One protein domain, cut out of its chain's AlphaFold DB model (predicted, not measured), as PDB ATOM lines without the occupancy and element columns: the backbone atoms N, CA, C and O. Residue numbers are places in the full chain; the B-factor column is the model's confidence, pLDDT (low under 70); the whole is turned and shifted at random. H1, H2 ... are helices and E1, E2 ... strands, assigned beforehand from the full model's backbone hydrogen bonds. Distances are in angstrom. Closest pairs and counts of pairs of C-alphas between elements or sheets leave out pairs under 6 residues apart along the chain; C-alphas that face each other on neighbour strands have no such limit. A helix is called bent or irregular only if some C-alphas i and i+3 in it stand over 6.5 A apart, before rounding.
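Overview. This is residues 494 to 528, 547 to 611 and 643 to 702 of the 706 residues of an uncharacterized protein of Oxytricha trifallax (UniProt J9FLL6). Two sheets lie face to face as a sandwich: a strongly twisted five-strand sheet, E1 E3 E2 E8 E7, and a smaller three-strand sheet, E4 E5 E6. H1 packs along the larger sheet near its E1 edge, H2 lies beyond H1 off both sheets, and residues 668 to 674, with the short H3, stick out at the other end. The printed part has 160 residues, in the order H1 E1 H2 E2 E3 E4 E5 E6 H3 E7 E8; the larger sheet is mixed, the smaller antiparallel, and the class is mixed, helices and strands. It is compact, with a radius of gyration of the C-alphas of 16.7 A and spans of 60 by 46 by 27 A.

Along the chain. In the larger sheet E1 is residues 509 to 511, E3 563 to 571 (26.5 A), E2 549 to 557 (25.7 A), E8 694 to 701 (22.5 A) and E7 688 to 691. E4 is 576 to 582 (20.2 A), E5 601 to 608 (21.3 A) and E6 644 to 651 (22.7 A). H1, residues 494 to 504, begins at C-alpha (44.082, -64.231, 53.906); H2 is 515 to 528 (20.3 A) and H3 669 to 673. E8 ends at C-alpha 701 (47.204, -56.773, 39.253).

Arrangement. E1 is parallel to E3, with N 511 and O 567 at 2.8 A. The hairpin E2 and E3 has N 554 and O 566 at 2.8 A; antiparallel E2 and E8 have N 555 and O 697 at 2.9 A; the hairpin E7 and E8 has N 696 and O 689 at 2.9 A. In the smaller sheet the hairpin E4 and E5 has N 579 and O 603 at 2.8 A, and antiparallel E5 and E6 have N 648 and O 604 at 2.8 A. The parts of the sheets that face each other are 10.0 A apart centre to centre, their strands at 13 degrees. H1 is on the larger sheet at a height of 10.0 A, over E3, along the strands at 20 degrees on the local plane; its closest C-alphas to E1 are Tyr 504 and Ile 510, 7.4 A. H1 and H2 are close but not clearly touching, the closest C-alphas being Met 497 and Tyr 521, 7.6 A, at a steep tilt of 59 degrees, opposite ways. H1 and H2 have every O i to N i+4 pair within hydrogen-bond range; H3 has 0 of 1, and 1 of 2 O i to N i+3 pairs, and is only just irregular, C-alphas 670 and 673 being 6.8 A apart.

Size, cuts and confidence. The two farthest C-alphas, of Ser 527 and Ser 673, are 61.1 A apart. Residues 529 to 546 and 612 to 642 are not printed, with gaps of 21.6 A and 9.3 A between C-alphas. The links E4 to E5, E6 to H3 and H3 to E7 are long. Mean pLDDT of the printed part is 82.6; residues under 70 include 662 to 678.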
ATOM      1  N   ASP A 494      42.917 -64.174  53.032       83.19
ATOM      2  CA  ASP A 494      44.082 -64.231  53.906       83.19
ATOM      3  C   ASP A 494      45.363 -63.944  53.093       83.19
ATOM      4  O   ASP A 494      46.220 -63.217  53.591       83.19
ATOM      5  N   ASP A 495      45.441 -64.367  51.821       81.88
ATOM      6  CA  ASP A 495      46.519 -63.988  50.888       81.88
ATOM      7  C   ASP A 495      46.500 -62.489  50.559       81.88
ATOM      8  O   ASP A 495      47.540 -61.829  50.595       81.88
ATOM      9  N   PHE A 496      45.319 -61.930  50.267       86.31
ATOM     10  CA  PHE A 496      45.155 -60.495  50.012       86.31
ATOM     11  C   PHE A 496      45.582 -59.656  51.223       86.31
ATOM     12  O   PHE A 496      46.421 -58.768  51.095       86.31
ATOM     13  N   MET A 497      45.089 -59.967  52.421       89.19
ATOM     14  CA  MET A 497      45.447 -59.231  53.634       89.19
ATOM     15  C   MET A 497      46.901 -59.477  54.061       89.19
ATOM     16  O   MET A 497      47.520 -58.583  54.640       89.19
ATOM     17  N   MET A 498      47.493 -60.630  53.723       87.25
ATOM     18  CA  MET A 498      48.943 -60.845  53.825       87.25
ATOM     19  C   MET A 498      49.739 -59.987  52.847       87.25
ATOM     20  O   MET A 498      50.802 -59.490  53.218       87.25
ATOM     21  N   TYR A 499      49.248 -59.799  51.624       88.38
ATOM     22  CA  TYR A 499      49.855 -58.891  50.658       88.38
ATOM     23  C   TYR A 499      49.805 -57.441  51.168       88.38
ATOM     24  O   TYR A 499      50.851 -56.801  51.253       88.38
ATOM     25  N   ILE A 500      48.647 -56.971  51.647       90.69
ATOM     26  CA  ILE A 500      48.500 -55.655  52.299       90.69
ATOM     27  C   ILE A 500      49.451 -55.512  53.502       90.69
ATOM     28  O   ILE A 500      50.153 -54.509  53.619       90.69
ATOM     29  N   ALA A 501      49.536 -56.521  54.376       89.94
ATOM     30  CA  ALA A 501      50.439 -56.495  55.530       89.94
ATOM     31  C   ALA A 501      51.927 -56.468  55.138       89.94
ATOM     32  O   ALA A 501      52.728 -55.829  55.820       89.94
ATOM     33  N   ARG A 502      52.296 -57.129  54.035       90.38
ATOM     34  CA  ARG A 502      53.652 -57.086  53.476       90.38
ATOM     35  C   ARG A 502      53.974 -55.703  52.904       90.38
ATOM     36  O   ARG A 502      55.055 -55.190  53.163       90.38
ATOM     37  N   GLU A 503      53.045 -55.082  52.185       91.62
ATOM     38  CA  GLU A 503      53.238 -53.728  51.645       91.62
ATOM     39  C   GLU A 503      53.366 -52.679  52.768       91.62
ATOM     40  O   GLU A 503      54.245 -51.819  52.695       91.62
ATOM     41  N   TYR A 504      52.618 -52.820  53.874       90.06
ATOM     42  CA  TYR A 504      52.840 -52.021  55.093       90.06
ATOM     43  C   TYR A 504      54.263 -52.162  55.663       90.06
ATOM     44  O   TYR A 504      54.786 -51.194  56.203       90.06
ATOM     45  N   SER A 505      54.902 -53.334  55.548       89.56
ATOM     46  CA  SER A 505      56.294 -53.535  56.000       89.56
ATOM     47  C   SER A 505      57.362 -52.978  55.046       89.56
ATOM     48  O   SER A 505      58.540 -52.988  55.388       89.56
ATOM     49  N   PHE A 506      56.956 -52.480  53.874       88.31
ATOM     50  CA  PHE A 506      57.811 -51.783  52.905       88.31
ATOM     51  C   PHE A 506      57.534 -50.266  52.867       88.31
ATOM     52  O   PHE A 506      57.777 -49.628  51.846       88.31
ATOM     53  N   ASP A 507      56.950 -49.705  53.934       92.50
ATOM     54  CA  ASP A 507      56.522 -48.298  54.035       92.50
ATOM     55  C   ASP A 507      55.594 -47.823  52.891       92.50
ATOM     56  O   ASP A 507      55.454 -46.626  52.620       92.50
ATOM     57  N   THR A 508      54.899 -48.760  52.228       93.25
ATOM     58  CA  THR A 508      53.946 -48.439  51.157       93.25
ATOM     59  C   THR A 508      52.716 -47.752  51.744       93.25
ATOM     60  O   THR A 508      52.041 -48.289  52.627       93.25
ATOM     61  N   LYS A 509      52.376 -46.569  51.224       95.25
ATOM     62  CA  LYS A 509      51.176 -45.826  51.635       95.25
ATOM     63  C   LYS A 509      49.936 -46.474  51.022       95.25
ATOM     64  O   LYS A 509      49.759 -46.440  49.808       95.25
ATOM     65  N   ILE A 510      49.089 -47.079  51.849       94.62
ATOM     66  CA  ILE A 510      47.911 -47.835  51.401       94.62
ATOM     67  C   ILE A 510      46.645 -46.987  51.560       94.62
ATOM     68  O   ILE A 510      46.404 -46.413  52.622       94.62
ATOM     69  N   TYR A 511      45.836 -46.942  50.503       95.44
ATOM     70  CA  TYR A 511      44.628 -46.129  50.371       95.44
ATOM     71  C   TYR A 511      43.411 -47.016  50.083       95.44
ATOM     72  O   TYR A 511      43.537 -48.051  49.434       95.44
ATOM     73  N   GLY A 512      42.226 -46.617  50.555       91.94
ATOM     74  CA  GLY A 512      40.970 -47.353  50.332       91.94
ATOM     75  C   GLY A 512      40.720 -48.556  51.258       91.94
ATOM     76  O   GLY A 512      39.659 -49.174  51.182       91.94
ATOM     77  N   ILE A 513      41.646 -48.856  52.179       90.88
ATOM     78  CA  ILE A 513      41.415 -49.738  53.335       90.88
ATOM     79  C   ILE A 513      41.420 -48.885  54.604       90.88
ATOM     80  O   ILE A 513      42.350 -48.114  54.843       90.88
ATOM     81  N   GLU A 514      40.411 -49.048  55.458       90.00
ATOM     82  CA  GLU A 514      40.389 -48.359  56.746       90.00
ATOM     83  C   GLU A 514      41.412 -48.959  57.721       90.00
ATOM     84  O   GLU A 514      41.491 -50.176  57.917       90.00
ATOM     85  N   LYS A 515      42.122 -48.100  58.465       86.88
ATOM     86  CA  LYS A 515      43.058 -48.535  59.520       86.88
ATOM     87  C   LYS A 515      42.394 -49.458  60.556       86.88
ATOM     88  O   LYS A 515      43.055 -50.341  61.108       86.88
ATOM     89  N   GLN A 516      41.093 -49.286  60.808       90.31
ATOM     90  CA  GLN A 516      40.316 -50.155  61.699       90.31
ATOM     91  C   GLN A 516      40.109 -51.564  61.127       90.31
ATOM     92  O   GLN A 516      40.229 -52.541  61.863       90.31
ATOM     93  N   GLU A 517      39.815 -51.681  59.833       87.69
ATOM     94  CA  GLU A 517      39.603 -52.948  59.123       87.69
ATOM     95  C   GLU A 517      40.883 -53.790  59.112       87.69
ATOM     96  O   GLU A 517      40.881 -54.940  59.561       87.69
ATOM     97  N   PHE A 518      42.009 -53.177  58.742       88.06
ATOM     98  CA  PHE A 518      43.315 -53.832  58.795       88.06
ATOM     99  C   PHE A 518      43.712 -54.230  60.234       88.06
ATOM    100  O   PHE A 518      44.187 -55.340  60.478       88.06
ATOM    101  N   SER A 519      43.420 -53.377  61.226       88.31
ATOM    102  CA  SER A 519      43.652 -53.698  62.645       88.31
ATOM    103  C   SER A 519      42.785 -54.861  63.152       88.31
ATOM    104  O   SER A 519      43.252 -55.653  63.974       88.31
ATOM    105  N   LYS A 520      41.534 -54.990  62.681       89.31
ATOM    106  CA  LYS A 520      40.650 -56.128  62.998       89.31
ATOM    107  C   LYS A 520      41.235 -57.433  62.449       89.31
ATOM    108  O   LYS A 520      41.335 -58.395  63.209       89.31
ATOM    109  N   TYR A 521      41.704 -57.437  61.198       88.00
ATOM    110  CA  TYR A 521      42.383 -58.592  60.597       88.00
ATOM    111  C   TYR A 521      43.622 -59.024  61.399       88.00
ATOM    112  O   TYR A 521      43.734 -60.189  61.782       88.00
ATOM    113  N   LEU A 522      44.519 -58.089  61.741       88.31
ATOM    114  CA  LEU A 522      45.724 -58.412  62.519       88.31
ATOM    115  C   LEU A 522      45.403 -58.994  63.907       88.31
ATOM    116  O   LEU A 522      46.100 -59.900  64.367       88.31
ATOM    117  N   LYS A 523      44.343 -58.511  64.573       90.81
ATOM    118  CA  LYS A 523      43.874 -59.075  65.852       90.81
ATOM    119  C   LYS A 523      43.318 -60.492  65.680       90.81
ATOM    120  O   LYS A 523      43.702 -61.381  66.438       90.81
ATOM    121  N   GLN A 524      42.474 -60.716  64.670       87.19
ATOM    122  CA  GLN A 524      41.917 -62.040  64.357       87.19
ATOM    123  C   GLN A 524      43.021 -63.057  64.042       87.19
ATOM    124  O   GLN A 524      43.004 -64.169  64.577       87.19
ATOM    125  N   ARG A 525      44.028 -62.664  63.252       86.00
ATOM    126  CA  ARG A 525      45.188 -63.508  62.948       86.00
ATOM    127  C   ARG A 525      45.951 -63.911  64.212       86.00
ATOM    128  O   ARG A 525      46.080 -65.102  64.469       86.00
ATOM    129  N   LYS A 526      46.333 -62.948  65.060       88.62
ATOM    130  CA  LYS A 526      47.017 -63.236  66.336       88.62
ATOM    131  C   LYS A 526      46.223 -64.196  67.233       88.62
ATOM    132  O   LYS A 526      46.823 -65.044  67.882       88.62
ATOM    133  N   SER A 527      44.887 -64.105  67.249       87.00
ATOM    134  CA  SER A 527      44.054 -65.064  67.996       87.00
ATOM    135  C   SER A 527      44.013 -66.471  67.381       87.00
ATOM    136  O   SER A 527      43.964 -67.443  68.131       87.00
ATOM    137  N   ARG A 528      44.085 -66.608  66.047       83.56
ATOM    138  CA  ARG A 528      44.219 -67.920  65.384       83.56
ATOM    139  C   ARG A 528      45.558 -68.570  65.723       83.56
ATOM    140  O   ARG A 528      45.564 -69.720  66.149       83.56
ATOM    141  N   GLN A 547      34.261 -59.555  49.813       65.06
ATOM    142  CA  GLN A 547      34.094 -58.878  48.538       65.06
ATOM    143  C   GLN A 547      35.397 -58.891  47.726       65.06
ATOM    144  O   GLN A 547      36.498 -58.961  48.277       65.06
ATOM    145  N   HIS A 548      35.276 -58.837  46.400       78.81
ATOM    146  CA  HIS A 548      36.443 -58.814  45.530       78.81
ATOM    147  C   HIS A 548      37.158 -57.468  45.706       78.81
ATOM    148  O   HIS A 548      36.517 -56.423  45.804       78.81
ATOM    149  N   TYR A 549      38.486 -57.489  45.739       84.44
ATOM    150  CA  TYR A 549      39.302 -56.282  45.789       84.44
ATOM    151  C   TYR A 549      40.010 -56.089  44.452       84.44
ATOM    152  O   TYR A 549      40.441 -57.063  43.832       84.44
ATOM    153  N   SER A 550      40.150 -54.835  44.032       86.56
ATOM    154  CA  SER A 550      41.010 -54.442  42.916       86.56
ATOM    155  C   SER A 550      42.126 -53.545  43.438       86.56
ATOM    156  O   SER A 550      41.882 -52.700  44.303       86.56
ATOM    157  N   ILE A 551      43.349 -53.752  42.946       90.12
ATOM    158  CA  ILE A 551      44.549 -53.076  43.444       90.12
ATOM    159  C   ILE A 551      45.366 -52.452  42.317       90.12
ATOM    160  O   ILE A 551      45.656 -53.090  41.306       90.12
ATOM    161  N   VAL A 552      45.788 -51.211  42.538       87.94
ATOM    162  CA  VAL A 552      46.730 -50.475  41.691       87.94
ATOM    163  C   VAL A 552      47.901 -50.046  42.566       87.94
ATOM    164  O   VAL A 552      47.736 -49.231  43.475       87.94
ATOM    165  N   LYS A 553      49.093 -50.589  42.304       92.06
ATOM    166  CA  LYS A 553      50.328 -50.131  42.945       92.06
ATOM    167  C   LYS A 553      50.980 -49.066  42.068       92.06
ATOM    168  O   LYS A 553      51.245 -49.295  40.891       92.06
ATOM    169  N   LEU A 554      51.232 -47.907  42.658       89.62
ATOM    170  CA  LEU A 554      51.934 -46.782  42.057       89.62
ATOM    171  C   LEU A 554      53.332 -46.693  42.676       89.62
ATOM    172  O   LEU A 554      53.480 -46.615  43.898       89.62
ATOM    173  N   GLU A 555      54.363 -46.682  41.839       90.31
ATOM    174  CA  GLU A 555      55.710 -46.269  42.232       90.31
ATOM    175  C   GLU A 555      55.948 -44.851  41.703       90.31
ATOM    176  O   GLU A 555      55.950 -44.624  40.491       90.31
ATOM    177  N   ILE A 556      56.106 -43.895  42.619       88.88
ATOM    178  CA  ILE A 556      56.375 -42.489  42.316       88.88
ATOM    179  C   ILE A 556      57.883 -42.286  42.384       88.88
ATOM    180  O   ILE A 556      58.446 -42.337  43.473       88.88
ATOM    181  N   VAL A 557      58.541 -42.048  41.250       83.62
ATOM    182  CA  VAL A 557      59.984 -41.782  41.187       83.62
ATOM    183  C   VAL A 557      60.205 -40.292  40.962       83.62
ATOM    184  O   VAL A 557      59.916 -39.758  39.888       83.62
ATOM    185  N   THR A 558      60.710 -39.612  41.991       80.50
ATOM    186  CA  THR A 558      61.032 -38.179  41.931       80.50
ATOM    187  C   THR A 558      62.421 -37.936  41.335       80.50
ATOM    188  O   THR A 558      63.280 -38.819  41.339       80.50
ATOM    189  N   SER A 559      62.682 -36.713  40.865       73.44
ATOM    190  CA  SER A 559      63.970 -36.307  40.275       73.44
ATOM    191  C   SER A 559      65.180 -36.469  41.210       73.44
ATOM    192  O   SER A 559      66.297 -36.650  40.734       73.44
ATOM    193  N   GLY A 560      64.969 -36.484  42.532       75.88
ATOM    194  CA  GLY A 560      66.000 -36.806  43.528       75.88
ATOM    195  C   GLY A 560      66.342 -38.300  43.643       75.88
ATOM    196  O   GLY A 560      67.113 -38.675  44.520       75.88
ATOM    197  N   GLY A 561      65.742 -39.169  42.822       73.94
ATOM    198  CA  GLY A 561      65.905 -40.626  42.892       73.94
ATOM    199  C   GLY A 561      65.159 -41.292  44.055       73.94
ATOM    200  O   GLY A 561      65.166 -42.516  44.157       73.94
ATOM    201  N   ILE A 562      64.492 -40.511  44.910       78.81
ATOM    202  CA  ILE A 562      63.627 -41.021  45.974       78.81
ATOM    203  C   ILE A 562      62.371 -41.589  45.315       78.81
ATOM    204  O   ILE A 562      61.618 -40.844  44.673       78.81
ATOM    205  N   SER A 563      62.152 -42.894  45.488       85.44
ATOM    206  CA  SER A 563      60.890 -43.544  45.159       85.44
ATOM    207  C   SER A 563      59.990 -43.651  46.390       85.44
ATOM    208  O   SER A 563      60.443 -43.992  47.483       85.44
ATOM    209  N   SER A 564      58.698 -43.361  46.225       92.88
ATOM    210  CA  SER A 564      57.670 -43.686  47.218       92.88
ATOM    211  C   SER A 564      56.636 -44.617  46.602       92.88
ATOM    212  O   SER A 564      56.180 -44.404  45.476       92.88
ATOM    213  N   SER A 565      56.257 -45.663  47.336       93.06
ATOM    214  CA  SER A 565      55.235 -46.598  46.875       93.06
ATOM    215  C   SER A 565      53.884 -46.305  47.514       93.06
ATOM    216  O   SER A 565      53.779 -46.046  48.715       93.06
ATOM    217  N   HIS A 566      52.847 -46.325  46.685       95.88
ATOM    218  CA  HIS A 566      51.465 -46.071  47.058       95.88
ATOM    219  C   HIS A 566      50.613 -47.227  46.523       95.88
ATOM    220  O   HIS A 566      50.803 -47.661  45.390       95.88
ATOM    221  N   LEU A 567      49.679 -47.741  47.317       94.81
ATOM    222  CA  LEU A 567      48.784 -48.826  46.922       94.81
ATOM    223  C   LEU A 567      47.341 -48.346  47.026       94.81
ATOM    224  O   LEU A 567      46.823 -48.154  48.126       94.81
ATOM    225  N   LEU A 568      46.700 -48.159  45.877       95.25
ATOM    226  CA  LEU A 568      45.278 -47.868  45.789       95.25
ATOM    227  C   LEU A 568      44.507 -49.186  45.834       95.25
ATOM    228  O   LEU A 568      44.745 -50.081  45.020       95.25
ATOM    229  N   VAL A 569      43.585 -49.301  46.782       92.50
ATOM    230  CA  VAL A 569      42.710 -50.462  46.943       92.50
ATOM    231  C   VAL A 569      41.270 -50.015  46.738       92.50
ATOM    232  O   VAL A 569      40.840 -49.014  47.307       92.50
ATOM    233  N   SER A 570      40.510 -50.780  45.963       90.38
ATOM    234  CA  SER A 570      39.067 -50.600  45.831       90.38
ATOM    235  C   SER A 570      38.307 -51.884  46.154       90.38
ATOM    236  O   SER A 570      38.810 -52.989  45.924       90.38
ATOM    237  N   LYS A 571      37.088 -51.732  46.683       88.56
ATOM    238  CA  LYS A 571      36.176 -52.828  47.040       88.56
ATOM    239  C   LYS A 571      35.110 -52.994  45.959       88.56
ATOM    240  O   LYS A 571      34.527 -52.013  45.508       88.56
ATOM    241  N   SER A 572      34.787 -54.231  45.583       80.56
ATOM    242  CA  SER A 572      33.839 -54.523  44.495       80.56
ATOM    243  C   SER A 572      32.393 -54.109  44.763       80.56
ATOM    244  O   SER A 572      31.586 -54.095  43.837       80.56
ATOM    245  N   ASN A 573      32.036 -53.837  46.021       82.38
ATOM    246  CA  ASN A 573      30.718 -53.333  46.399       82.38
ATOM    247  C   ASN A 573      30.600 -51.807  46.261       82.38
ATOM    248  O   ASN A 573      29.480 -51.298  46.262       82.38
ATOM    249  N   THR A 574      31.713 -51.079  46.141       81.62
ATOM    250  CA  THR A 574      31.684 -49.637  45.898       81.62
ATOM    251  C   THR A 574      31.525 -49.395  44.400       81.62
ATOM    252  O   THR A 574      32.373 -49.807  43.612       81.62
ATOM    253  N   GLN A 575      30.437 -48.730  43.998       83.81
ATOM    254  CA  GLN A 575      30.163 -48.429  42.585       83.81
ATOM    255  C   GLN A 575      31.287 -47.603  41.952       83.81
ATOM    256  O   GLN A 575      31.702 -47.884  40.831       83.81
ATOM    257  N   ARG A 576      31.784 -46.608  42.696       92.31
ATOM    258  CA  ARG A 576      32.811 -45.672  42.247       92.31
ATOM    259  C   ARG A 576      33.706 -45.241  43.402       92.31
ATOM    260  O   ARG A 576      33.201 -44.839  44.448       92.31
ATOM    261  N   MET A 577      35.019 -45.303  43.213       94.12
ATOM    262  CA  MET A 577      36.013 -44.751  44.142       94.12
ATOM    263  C   MET A 577      36.950 -43.809  43.393       94.12
ATOM    264  O   MET A 577      37.261 -44.035  42.227       94.12
ATOM    265  N   GLN A 578      37.402 -42.752  44.060       95.44
ATOM    266  CA  GLN A 578      38.287 -41.746  43.483       95.44
ATOM    267  C   GLN A 578      39.437 -41.459  44.445       95.44
ATOM    268  O   GLN A 578      39.203 -41.288  45.637       95.44
ATOM    269  N   PHE A 579      40.652 -41.362  43.907       96.50
ATOM    270  CA  PHE A 579      41.838 -40.896  44.620       96.50
ATOM    271  C   PHE A 579      42.448 -39.722  43.864       96.50
ATOM    272  O   PHE A 579      42.650 -39.777  42.650       96.50
ATOM    273  N   THR A 580      42.737 -38.655  44.588       96.44
ATOM    274  CA  THR A 580      43.268 -37.392  44.075       96.44
ATOM    275  C   THR A 580      44.786 -37.334  44.235       96.44
ATOM    276  O   THR A 580      45.348 -37.767  45.242       96.44
ATOM    277  N   LEU A 581      45.470 -36.782  43.236       96.00
ATOM    278  CA  LEU A 581      46.914 -36.565  43.251       96.00
ATOM    279  C   LEU A 581      47.211 -35.112  42.898       96.00
ATOM    280  O   LEU A 581      46.651 -34.570  41.944       96.00
ATOM    281  N   GLY A 582      48.103 -34.473  43.654       95.56
ATOM    282  CA  GLY A 582      48.529 -33.100  43.388       95.56
ATOM    283  C   GLY A 582      49.432 -32.531  44.477       95.56
ATOM    284  O   GLY A 582      49.890 -33.248  45.365       95.56
ATOM    285  N   ARG A 583      49.695 -31.226  44.415       95.12
ATOM    286  CA  ARG A 583      50.501 -30.508  45.416       95.12
ATOM    287  C   ARG A 583      49.716 -30.092  46.665       95.12
ATOM    288  O   ARG A 583      50.321 -29.808  47.697       95.12
ATOM    289  N   GLN A 584      48.389 -30.015  46.597       96.50
ATOM    290  CA  GLN A 584      47.567 -29.571  47.721       96.50
ATOM    291  C   GLN A 584      47.510 -30.639  48.820       96.50
ATOM    292  O   GLN A 584      47.354 -31.822  48.540       96.50
ATOM    293  N   ALA A 585      47.583 -30.216  50.084       96.31
ATOM    294  CA  ALA A 585      47.535 -31.119  51.239       96.31
ATOM    295  C   ALA A 585      46.179 -31.833  51.432       96.31
ATOM    296  O   ALA A 585      46.075 -32.721  52.270       96.31
ATOM    297  N   THR A 586      45.147 -31.445  50.674       96.44
ATOM    298  CA  THR A 586      43.843 -32.123  50.625       96.44
ATOM    299  C   THR A 586      43.816 -33.307  49.658       96.44
ATOM    300  O   THR A 586      42.828 -34.032  49.650       96.44
ATOM    301  N   CYS A 587      44.852 -33.494  48.832       96.56
ATOM    302  CA  CYS A 587      44.947 -34.643  47.938       96.56
ATOM    303  C   CYS A 587      45.301 -35.920  48.712       96.56
ATOM    304  O   CYS A 587      46.096 -35.880  49.650       96.56
ATOM    305  N   ASP A 588      44.802 -37.072  48.265       96.44
ATOM    306  CA  ASP A 588      45.173 -38.379  48.827       96.44
ATOM    307  C   ASP A 588      46.678 -38.655  48.623       96.44
ATOM    308  O   ASP A 588      47.407 -39.072  49.533       96.44
ATOM    309  N   ILE A 589      47.174 -38.371  47.416       96.50
ATOM    310  CA  ILE A 589      48.588 -38.462  47.051       96.50
ATOM    311  C   ILE A 589      49.153 -37.045  46.903       96.50
ATOM    312  O   ILE A 589      49.066 -36.419  45.845       96.50
ATOM    313  N   VAL A 590      49.752 -36.543  47.985       96.06
ATOM    314  CA  VAL A 590      50.413 -35.230  48.022       96.06
ATOM    315  C   VAL A 590      51.850 -35.328  47.504       96.06
ATOM    316  O   VAL A 590      52.636 -36.139  48.000       96.06
ATOM    317  N   ILE A 591      52.215 -34.461  46.556       93.50
ATOM    318  CA  ILE A 591      53.576 -34.338  46.010       93.50
ATOM    319  C   ILE A 591      53.998 -32.866  46.041       93.50
ATOM    320  O   ILE A 591      53.425 -32.025  45.355       93.50
ATOM    321  N   SER A 592      55.026 -32.541  46.823       92.69
ATOM    322  CA  SER A 592      55.415 -31.162  47.168       92.69
ATOM    323  C   SER A 592      56.094 -30.349  46.049       92.69
ATOM    324  O   SER A 592      56.529 -29.224  46.290       92.69
ATOM    325  N   GLN A 593      56.190 -30.870  44.823       89.19
ATOM    326  CA  GLN A 593      56.850 -30.186  43.705       89.19
ATOM    327  C   GLN A 593      56.006 -29.018  43.175       89.19
ATOM    328  O   GLN A 593      54.866 -29.199  42.756       89.19
ATOM    329  N   ASN A 594      56.579 -27.811  43.141       89.88
ATOM    330  CA  ASN A 594      55.864 -26.582  42.759       89.88
ATOM    331  C   ASN A 594      55.332 -26.561  41.318       89.88
ATOM    332  O   ASN A 594      54.364 -25.854  41.036       89.88
ATOM    333  N   THR A 595      55.935 -27.353  40.437       86.88
ATOM    334  CA  THR A 595      55.531 -27.582  39.044       86.88
ATOM    335  C   THR A 595      54.307 -28.495  38.899       86.88
ATOM    336  O   THR A 595      53.752 -28.607  37.806       86.88
ATOM    337  N   ILE A 596      53.857 -29.130  39.985       90.81
ATOM    338  CA  ILE A 596      52.634 -29.933  40.033       90.81
ATOM    339  C   ILE A 596      51.453 -29.037  40.436       90.81
ATOM    340  O   ILE A 596      51.539 -28.210  41.361       90.81
ATOM    341  N   SER A 597      50.331 -29.194  39.727       89.88
ATOM    342  CA  SER A 597      49.087 -28.476  40.021       89.88
ATOM    343  C   SER A 597      48.580 -28.817  41.428       89.88
ATOM    344  O   SER A 597      48.886 -29.876  41.977       89.88
ATOM    345  N   ARG A 598      47.798 -27.913  42.036       93.81
ATOM    346  CA  ARG A 598      47.212 -28.135  43.373       93.81
ATOM    347  C   ARG A 598      46.448 -29.459  43.425       93.81
ATOM    348  O   ARG A 598      46.773 -30.310  44.243       93.81
ATOM    349  N   GLU A 599      45.560 -29.651  42.462       95.06
ATOM    350  CA  GLU A 599      44.964 -30.928  42.085       95.06
ATOM    351  C   GLU A 599      45.398 -31.180  40.640       95.06
ATOM    352  O   GLU A 599      45.237 -30.309  39.783       95.06
ATOM    353  N   GLN A 600      46.055 -32.308  40.394       92.38
ATOM    354  CA  GLN A 600      46.758 -32.576  39.143       92.38
ATOM    355  C   GLN A 600      46.102 -33.696  38.350       92.38
ATOM    356  O   GLN A 600      45.905 -33.530  37.158       92.38
ATOM    357  N   CYS A 601      45.762 -34.818  38.976       94.38
ATOM    358  CA  CYS A 601      45.011 -35.879  38.314       94.38
ATOM    359  C   CYS A 601      44.225 -36.704  39.331       94.38
ATOM    360  O   CYS A 601      44.385 -36.562  40.550       94.38
ATOM    361  N   ARG A 602      43.341 -37.557  38.816       94.44
ATOM    362  CA  ARG A 602      42.462 -38.407  39.618       94.44
ATOM    363  C   ARG A 602      42.486 -39.832  39.093       94.44
ATOM    364  O   ARG A 602      42.269 -40.048  37.903       94.44
ATOM    365  N   PHE A 603      42.719 -40.782  39.992       94.75
ATOM    366  CA  PHE A 603      42.524 -42.209  39.749       94.75
ATOM    367  C   PHE A 603      41.085 -42.533  40.089       94.75
ATOM    368  O   PHE A 603      40.658 -42.310  41.222       94.75
ATOM    369  N   ILE A 604      40.343 -43.036  39.116       94.44
ATOM    370  CA  ILE A 604      38.942 -43.386  39.280       94.44
ATOM    371  C   ILE A 604      38.840 -44.896  39.091       94.44
ATOM    372  O   ILE A 604      39.369 -45.463  38.139       94.44
ATOM    373  N   PHE A 605      38.209 -45.552  40.053       93.75
ATOM    374  CA  PHE A 605      37.786 -46.934  39.952       93.75
ATOM    375  C   PHE A 605      36.284 -46.942  39.736       93.75
ATOM    376  O   PHE A 605      35.547 -46.467  40.602       93.75
ATOM    377  N   ASP A 606      35.852 -47.524  38.627       91.19
ATOM    378  CA  ASP A 606      34.449 -47.743  38.311       91.19
ATOM    379  C   ASP A 606      34.190 -49.263  38.279       91.19
ATOM    380  O   ASP A 606      34.869 -50.036  37.589       91.19
ATOM    381  N   CYS A 607      33.223 -49.707  39.086       87.31
ATOM    382  CA  CYS A 607      32.706 -51.072  39.062       87.31
ATOM    383  C   CYS A 607      31.469 -51.084  38.167       87.31
ATOM    384  O   CYS A 607      30.343 -50.894  38.639       87.31
ATOM    385  N   ASP A 608      31.689 -51.301  36.870       79.69
ATOM    386  CA  ASP A 608      30.609 -51.423  35.898       79.69
ATOM    387  C   ASP A 608      29.823 -52.708  36.176       79.69
ATOM    388  O   ASP A 608      30.086 -53.784  35.630       79.69
ATOM    389  N   GLN A 609      28.786 -52.574  37.002       69.38
ATOM    390  CA  GLN A 609      27.637 -53.472  37.004       69.38
ATOM    391  C   GLN A 609      26.798 -53.195  35.753       69.38
ATOM    392  O   GLN A 609      25.616 -52.859  35.850       69.38
ATOM    393  N   SER A 610      27.409 -53.325  34.571       60.44
ATOM    394  CA  SER A 610      26.666 -53.398  33.323       60.44
ATOM    395  C   SER A 610      25.748 -54.605  33.444       60.44
ATOM    396  O   SER A 610      26.185 -55.752  33.335       60.44
ATOM    397  N   ILE A 611      24.480 -54.341  33.754       55.72
ATOM    398  CA  ILE A 611      23.421 -55.325  33.618       55.72
ATOM    399  C   ILE A 611      23.495 -55.724  32.153       55.72
ATOM    400  O   ILE A 611      23.205 -54.890  31.298       55.72
ATOM    401  N   LEU A 643      31.220 -58.949  36.568       72.56
ATOM    402  CA  LEU A 643      31.708 -57.658  37.056       72.56
ATOM    403  C   LEU A 643      32.991 -57.278  36.303       72.56
ATOM    404  O   LEU A 643      33.969 -58.032  36.329       72.56
ATOM    405  N   ASN A 644      32.987 -56.115  35.653       78.38
ATOM    406  CA  ASN A 644      34.189 -55.514  35.086       78.38
ATOM    407  C   ASN A 644      34.708 -54.449  36.062       78.38
ATOM    408  O   ASN A 644      33.966 -53.574  36.504       78.38
ATOM    409  N   PHE A 645      35.986 -54.554  36.419       82.50
ATOM    410  CA  PHE A 645      36.653 -53.663  37.364       82.50
ATOM    411  C   PHE A 645      37.630 -52.776  36.600       82.50
ATOM    412  O   PHE A 645      38.729 -53.218  36.263       82.50
ATOM    413  N   ASN A 646      37.221 -51.542  36.319       89.25
ATOM    414  CA  ASN A 646      37.978 -50.630  35.475       89.25
ATOM    415  C   ASN A 646      38.643 -49.553  36.337       89.25
ATOM    416  O   ASN A 646      37.977 -48.827  37.071       89.25
ATOM    417  N   TRP A 647      39.967 -49.437  36.231       91.62
ATOM    418  CA  TRP A 647      40.699 -48.270  36.716       91.62
ATOM    419  C   TRP A 647      40.976 -47.322  35.560       91.62
ATOM    420  O   TRP A 647      41.333 -47.749  34.459       91.62
ATOM    421  N   SER A 648      40.872 -46.031  35.824       92.56
ATOM    422  CA  SER A 648      41.130 -44.972  34.862       92.56
ATOM    423  C   SER A 648      41.829 -43.782  35.513       92.56
ATOM    424  O   SER A 648      41.851 -43.634  36.738       92.56
ATOM    425  N   ILE A 649      42.439 -42.942  34.681       92.06
ATOM    426  CA  ILE A 649      43.038 -41.669  35.070       92.06
ATOM    427  C   ILE A 649      42.353 -40.532  34.307       92.06
ATOM    428  O   ILE A 649      42.070 -40.657  33.115       92.06
ATOM    429  N   ARG A 650      42.095 -39.416  34.996       90.25
ATOM    430  CA  ARG A 650      41.631 -38.156  34.396       90.25
ATOM    431  C   ARG A 650      42.547 -37.013  34.828       90.25
ATOM    432  O   ARG A 650      43.002 -37.003  35.974       90.25
ATOM    433  N   ASP A 651      42.836 -36.083  33.921       89.31
ATOM    434  CA  ASP A 651      43.670 -34.917  34.214       89.31
ATOM    435  C   ASP A 651      42.849 -33.807  34.892       89.31
ATOM    436  O   ASP A 651      41.681 -33.585  34.573       89.31
ATOM    437  N   GLY A 652      43.467 -33.112  35.844       84.81
ATOM    438  CA  GLY A 652      42.826 -32.086  36.663       84.81
ATOM    439  C   GLY A 652      41.718 -32.583  37.601       84.81
ATOM    440  O   GLY A 652      41.592 -33.770  37.932       84.81
ATOM    441  N   ASN A 653      40.916 -31.629  38.073       87.19
ATOM    442  CA  ASN A 653      39.809 -31.853  38.999       87.19
ATOM    443  C   ASN A 653      38.460 -31.925  38.259       87.19
ATOM    444  O   ASN A 653      38.418 -32.216  37.065       87.19
ATOM    445  N   GLU A 654      37.336 -31.790  38.966       85.12
ATOM    446  CA  GLU A 654      35.993 -31.901  38.365       85.12
ATOM    447  C   GLU A 654      35.585 -30.703  37.511       85.12
ATOM    448  O   GLU A 654      34.727 -30.847  36.648       85.12
ATOM    449  N   GLN A 655      36.200 -29.544  37.742       86.06
ATOM    450  CA  GLN A 655      35.831 -28.273  37.119       86.06
ATOM    451  C   GLN A 655      36.870 -27.794  36.099       86.06
ATOM    452  O   GLN A 655      36.571 -26.925  35.281       86.06
ATOM    453  N   ARG A 656      38.113 -28.284  36.190       81.19
ATOM    454  CA  ARG A 656      39.241 -27.759  35.422       81.19
ATOM    455  C   ARG A 656      40.380 -28.768  35.286       81.19
ATOM    456  O   ARG A 656      40.772 -29.421  36.251       81.19
ATOM    457  N   GLU A 657      40.967 -28.799  34.097       78.44
ATOM    458  CA  GLU A 657      42.202 -29.523  33.787       78.44
ATOM    459  C   GLU A 657      43.415 -29.000  34.575       78.44
ATOM    460  O   GLU A 657      43.423 -27.870  35.082       78.44
ATOM    461  N   SER A 658      44.476 -29.806  34.649       81.25
ATOM    462  CA  SER A 658      45.732 -29.367  35.255       81.25
ATOM    463  C   SER A 658      46.427 -28.307  34.388       81.25
ATOM    464  O   SER A 658      46.283 -28.276  33.168       81.25
ATOM    465  N   ALA A 659      47.206 -27.410  35.001       71.50
ATOM    466  CA  ALA A 659      47.815 -26.299  34.259       71.50
ATOM    467  C   ALA A 659      48.915 -26.747  33.276       71.50
ATOM    468  O   ALA A 659      49.146 -26.077  32.272       71.50
ATOM    469  N   ASN A 660      49.576 -27.872  33.573       69.94
ATOM    470  CA  ASN A 660      50.754 -28.381  32.861       69.94
ATOM    471  C   ASN A 660      50.497 -29.708  32.114       69.94
ATOM    472  O   ASN A 660      51.426 -30.269  31.525       69.94
ATOM    473  N   GLY A 661      49.259 -30.211  32.148       72.81
ATOM    474  CA  GLY A 661      48.876 -31.519  31.617       72.81
ATOM    475  C   GLY A 661      49.373 -32.701  32.461       72.81
ATOM    476  O   GLY A 661      50.435 -32.643  33.089       72.81
ATOM    477  N   THR A 662      48.639 -33.814  32.434       67.25
ATOM    478  CA  THR A 662      49.130 -35.127  32.896       67.25
ATOM    479  C   THR A 662      49.526 -35.981  31.695       67.25
ATOM    480  O   THR A 662      48.707 -36.300  30.835       67.25
ATOM    481  N   TRP A 663      50.799 -36.367  31.622       61.91
ATOM    482  CA  TRP A 663      51.396 -36.956  30.425       61.91
ATOM    483  C   TRP A 663      51.326 -38.486  30.490       61.91
ATOM    484  O   TRP A 663      52.278 -39.140  30.916       61.91
ATOM    485  N   LEU A 664      50.193 -39.075  30.092       57.28
ATOM    486  CA  LEU A 664      50.066 -40.531  29.953       57.28
ATOM    487  C   LEU A 664      50.859 -41.017  28.728       57.28
ATOM    488  O   LEU A 664      50.697 -40.482  27.632       57.28
ATOM    489  N   CYS A 665      51.675 -42.066  28.872       41.94
ATOM    490  CA  CYS A 665      52.511 -42.599  27.786       41.94
ATOM    491  C   CYS A 665      51.719 -43.440  26.749       41.94
ATOM    492  O   CYS A 665      52.173 -44.500  26.324       41.94
ATOM    493  N   LEU A 666      50.505 -43.008  26.371       34.41
ATOM    494  CA  LEU A 666      49.597 -43.741  25.468       34.41
ATOM    495  C   LEU A 666      48.779 -42.873  24.481       34.41
ATOM    496  O   LEU A 666      48.057 -43.449  23.667       34.41
ATOM    497  N   THR A 667      48.872 -41.536  24.492       35.09
ATOM    498  CA  THR A 667      48.088 -40.654  23.594       35.09
ATOM    499  C   THR A 667      48.930 -39.932  22.532       35.09
ATOM    500  O   THR A 667      50.078 -39.551  22.756       35.09
ATOM    501  N   ASP A 668      48.355 -39.765  21.333       38.03
ATOM    502  CA  ASP A 668      49.012 -39.146  20.172       38.03
ATOM    503  C   ASP A 668      49.109 -37.619  20.341       38.03
ATOM    504  O   ASP A 668      48.122 -36.945  20.646       38.03
ATOM    505  N   TYR A 669      50.292 -37.048  20.093       42.47
ATOM    506  CA  TYR A 669      50.572 -35.619  20.299       42.47
ATOM    507  C   TYR A 669      49.704 -34.696  19.426       42.47
ATOM    508  O   TYR A 669      49.632 -33.496  19.683       42.47
ATOM    509  N   ARG A 670      49.042 -35.241  18.400       44.38
ATOM    510  CA  ARG A 670      48.096 -34.531  17.527       44.38
ATOM    511  C   ARG A 670      46.905 -33.929  18.278       44.38
ATOM    512  O   ARG A 670      46.291 -33.003  17.766       44.38
ATOM    513  N   LEU A 671      46.614 -34.406  19.490       48.16
ATOM    514  CA  LEU A 671      45.592 -33.830  20.369       48.16
ATOM    515  C   LEU A 671      46.040 -32.508  21.038       48.16
ATOM    516  O   LEU A 671      45.202 -31.785  21.562       48.16
ATOM    517  N   ARG A 672      47.330 -32.127  20.974       49.28
ATOM    518  CA  ARG A 672      47.869 -30.897  21.605       49.28
ATOM    519  C   ARG A 672      47.231 -29.586  21.127       49.28
ATOM    520  O   ARG A 672      47.288 -28.598  21.854       49.28
ATOM    521  N   SER A 673      46.714 -29.530  19.901       45.50
ATOM    522  CA  SER A 673      46.204 -28.291  19.293       45.50
ATOM    523  C   SER A 673      44.783 -27.923  19.723       45.50
ATOM    524  O   SER A 673      44.351 -26.802  19.456       45.50
ATOM    525  N   PHE A 674      44.073 -28.817  20.415       45.53
ATOM    526  CA  PHE A 674      42.734 -28.560  20.931       45.53
ATOM    527  C   PHE A 674      42.714 -28.777  22.444       45.53
ATOM    528  O   PHE A 674      42.966 -29.878  22.922       45.53
ATOM    529  N   LYS A 675      42.363 -27.729  23.199       43.81
ATOM    530  CA  LYS A 675      42.020 -27.832  24.626       43.81
ATOM    531  C   LYS A 675      40.629 -28.463  24.770       43.81
ATOM    532  O   LYS A 675      39.663 -27.777  25.095       43.81
ATOM    533  N   GLN A 676      40.516 -29.735  24.405       52.81
ATOM    534  CA  GLN A 676      39.368 -30.568  24.752       52.81
ATOM    535  C   GLN A 676      39.606 -31.152  26.138       52.81
ATOM    536  O   GLN A 676      40.728 -31.562  26.424       52.81
ATOM    537  N   GLU A 677      38.555 -31.200  26.962       53.91
ATOM    538  CA  GLU A 677      38.630 -31.815  28.287       53.91
ATOM    539  C   GLU A 677      39.232 -33.217  28.202       53.91
ATOM    540  O   GLU A 677      38.761 -34.049  27.422       53.91
ATOM    541  N   SER A 678      40.231 -33.486  29.043       66.88
ATOM    542  CA  SER A 678      40.860 -34.802  29.114       66.88
ATOM    543  C   SER A 678      39.820 -35.915  29.285       66.88
ATOM    544  O   SER A 678      39.093 -36.002  30.289       66.88
ATOM    545  N   GLU A 679      39.760 -36.780  28.274       80.62
ATOM    546  CA  GLU A 679      38.996 -38.014  28.338       80.62
ATOM    547  C   GLU A 679      39.539 -38.900  29.464       80.62
ATOM    548  O   GLU A 679      40.719 -38.870  29.824       80.62
ATOM    549  N   MET A 680      38.656 -39.711  30.035       82.81
ATOM    550  CA  MET A 680      39.022 -40.695  31.040       82.81
ATOM    551  C   MET A 680      39.812 -41.835  30.376       82.81
ATOM    552  O   MET A 680      39.258 -42.608  29.596       82.81
ATOM    553  N   LEU A 681      41.101 -41.959  30.693       86.19
ATOM    554  CA  LEU A 681      41.991 -42.929  30.050       86.19
ATOM    555  C   LEU A 681      42.121 -44.202  30.907       86.19
ATOM    556  O   LEU A 681      42.463 -44.102  32.086       86.19
ATOM    557  N   PRO A 682      41.874 -45.408  30.359       89.12
ATOM    558  CA  PRO A 682      41.934 -46.648  31.127       89.12
ATOM    559  C   PRO A 682      43.376 -47.008  31.504       89.12
ATOM    560  O   PRO A 682      44.273 -47.051  30.658       89.12
ATOM    561  N   ILE A 683      43.580 -47.332  32.777       86.12
ATOM    562  CA  ILE A 683      44.858 -47.776  33.330       86.12
ATOM    563  C   ILE A 683      45.073 -49.252  32.985       86.12
ATOM    564  O   ILE A 683      44.198 -50.093  33.182       86.12
ATOM    565  N   ARG A 684      46.264 -49.579  32.478       85.19
ATOM    566  CA  ARG A 684      46.677 -50.947  32.128       85.19
ATOM    567  C   ARG A 684      47.925 -51.362  32.899       85.19
ATOM    568  O   ARG A 684      48.688 -50.508  33.350       85.19
ATOM    569  N   GLN A 685      48.168 -52.666  32.997       83.12
ATOM    570  CA  GLN A 685      49.392 -53.182  33.605       83.12
ATOM    571  C   GLN A 685      50.643 -52.669  32.872       83.12
ATOM    572  O   GLN A 685      50.715 -52.746  31.645       83.12
ATOM    573  N   GLY A 686      51.610 -52.135  33.625       77.50
ATOM    574  CA  GLY A 686      52.822 -51.514  33.090       77.50
ATOM    575  C   GLY A 686      52.611 -50.132  32.461       77.50
ATOM    576  O   GLY A 686      53.475 -49.682  31.714       77.50
ATOM    577  N   SER A 687      51.481 -49.460  32.721       80.62
ATOM    578  CA  SER A 687      51.301 -48.069  32.281       80.62
ATOM    579  C   SER A 687      52.292 -47.154  32.995       80.62
ATOM    580  O   SER A 687      52.493 -47.269  34.204       80.62
ATOM    581  N   GLU A 688      52.854 -46.200  32.261       83.62
ATOM    582  CA  GLU A 688      53.670 -45.124  32.817       83.62
ATOM    583  C   GLU A 688      53.039 -43.770  32.466       83.62
ATOM    584  O   GLU A 688      52.521 -43.569  31.361       83.62
ATOM    585  N   PHE A 689      53.077 -42.832  33.409       82.56
ATOM    586  CA  PHE A 689      52.723 -41.435  33.167       82.56
ATOM    587  C   PHE A 689      53.722 -40.502  33.846       82.56
ATOM    588  O   PHE A 689      54.419 -40.880  34.789       82.56
ATOM    589  N   LYS A 690      53.812 -39.278  33.334       83.31
ATOM    590  CA  LYS A 690      54.731 -38.244  33.804       83.31
ATOM    591  C   LYS A 690      53.945 -37.005  34.230       83.31
ATOM    592  O   LYS A 690      52.996 -36.590  33.562       83.31
ATOM    593  N   ILE A 691      54.339 -36.423  35.356       82.50
ATOM    594  CA  ILE A 691      53.804 -35.159  35.867       82.50
ATOM    595  C   ILE A 691      55.002 -34.310  36.285       82.50
ATOM    596  O   ILE A 691      55.748 -34.694  37.187       82.50
ATOM    597  N   SER A 692      55.190 -33.164  35.624       84.12
ATOM    598  CA  SER A 692      56.470 -32.438  35.643       84.12
ATOM    599  C   SER A 692      57.628 -33.412  35.392       84.12
ATOM    600  O   SER A 692      57.624 -34.095  34.375       84.12
ATOM    601  N   ASP A 693      58.570 -33.535  36.326       77.44
ATOM    602  CA  ASP A 693      59.756 -34.391  36.221       77.44
ATOM    603  C   ASP A 693      59.619 -35.691  37.022       77.44
ATOM    604  O   ASP A 693      60.550 -36.492  37.081       77.44
ATOM    605  N   THR A 694      58.454 -35.915  37.637       75.81
ATOM    606  CA  THR A 694      58.149 -37.143  38.371       75.81
ATOM    607  C   THR A 694      57.533 -38.166  37.424       75.81
ATOM    608  O   THR A 694      56.569 -37.872  36.709       75.81
ATOM    609  N   ILE A 695      58.094 -39.376  37.429       78.25
ATOM    610  CA  ILE A 695      57.597 -40.514  36.651       78.25
ATOM    611  C   ILE A 695      56.853 -41.458  37.586       78.25
ATOM    612  O   ILE A 695      57.322 -41.783  38.677       78.25
ATOM    613  N   PHE A 696      55.701 -41.918  37.122       83.81
ATOM    614  CA  PHE A 696      54.815 -42.815  37.833       83.81
ATOM    615  C   PHE A 696      54.726 -44.118  37.062       83.81
ATOM    616  O   PHE A 696      54.362 -44.119  35.882       83.81
ATOM    617  N   LYS A 697      55.035 -45.223  37.735       83.25
ATOM    618  CA  LYS A 697      54.899 -46.570  37.180       83.25
ATOM    619  C   LYS A 697      53.726 -47.269  37.835       83.25
ATOM    620  O   LYS A 697      53.602 -47.240  39.060       83.25
ATOM    621  N   ILE A 698      52.886 -47.897  37.020       83.62
ATOM    622  CA  ILE A 698      51.706 -48.617  37.486       83.62
ATOM    623  C   ILE A 698      51.938 -50.132  37.401       83.62
ATOM    624  O   ILE A 698      51.996 -50.691  36.304       83.62
ATOM    625  N   ASP A 699      52.003 -50.797  38.561       81.50
ATOM    626  CA  ASP A 699      51.843 -52.254  38.695       81.50
ATOM    627  C   ASP A 699      50.375 -52.548  39.062       81.50
ATOM    628  O   ASP A 699      49.952 -52.462  40.220       81.50
ATOM    629  N   TYR A 700      49.574 -52.833  38.037       79.06
ATOM    630  CA  TYR A 700      48.177 -53.242  38.139       79.06
ATOM    631  C   TYR A 700      48.073 -54.767  38.107       79.06
ATOM    632  O   TYR A 700      48.461 -55.414  37.130       79.06
ATOM    633  N   LYS A 701      47.488 -55.338  39.162       71.25
ATOM    634  CA  LYS A 701      47.204 -56.773  39.253       71.25
ATOM    635  C   LYS A 701      45.703 -56.983  39.234       71.25
ATOM    636  O   LYS A 701      45.049 -56.967  40.275       71.25
ATOM    637  N   GLU A 702      45.168 -57.201  38.037       65.19
ATOM    638  CA  GLU A 702      43.846 -57.800  37.916       65.19
ATOM    639  C   GLU A 702      43.902 -59.216  38.507       65.19
ATOM    640  O   GLU A 702      44.860 -59.959  38.289       65.19
TER     641      GLU A 702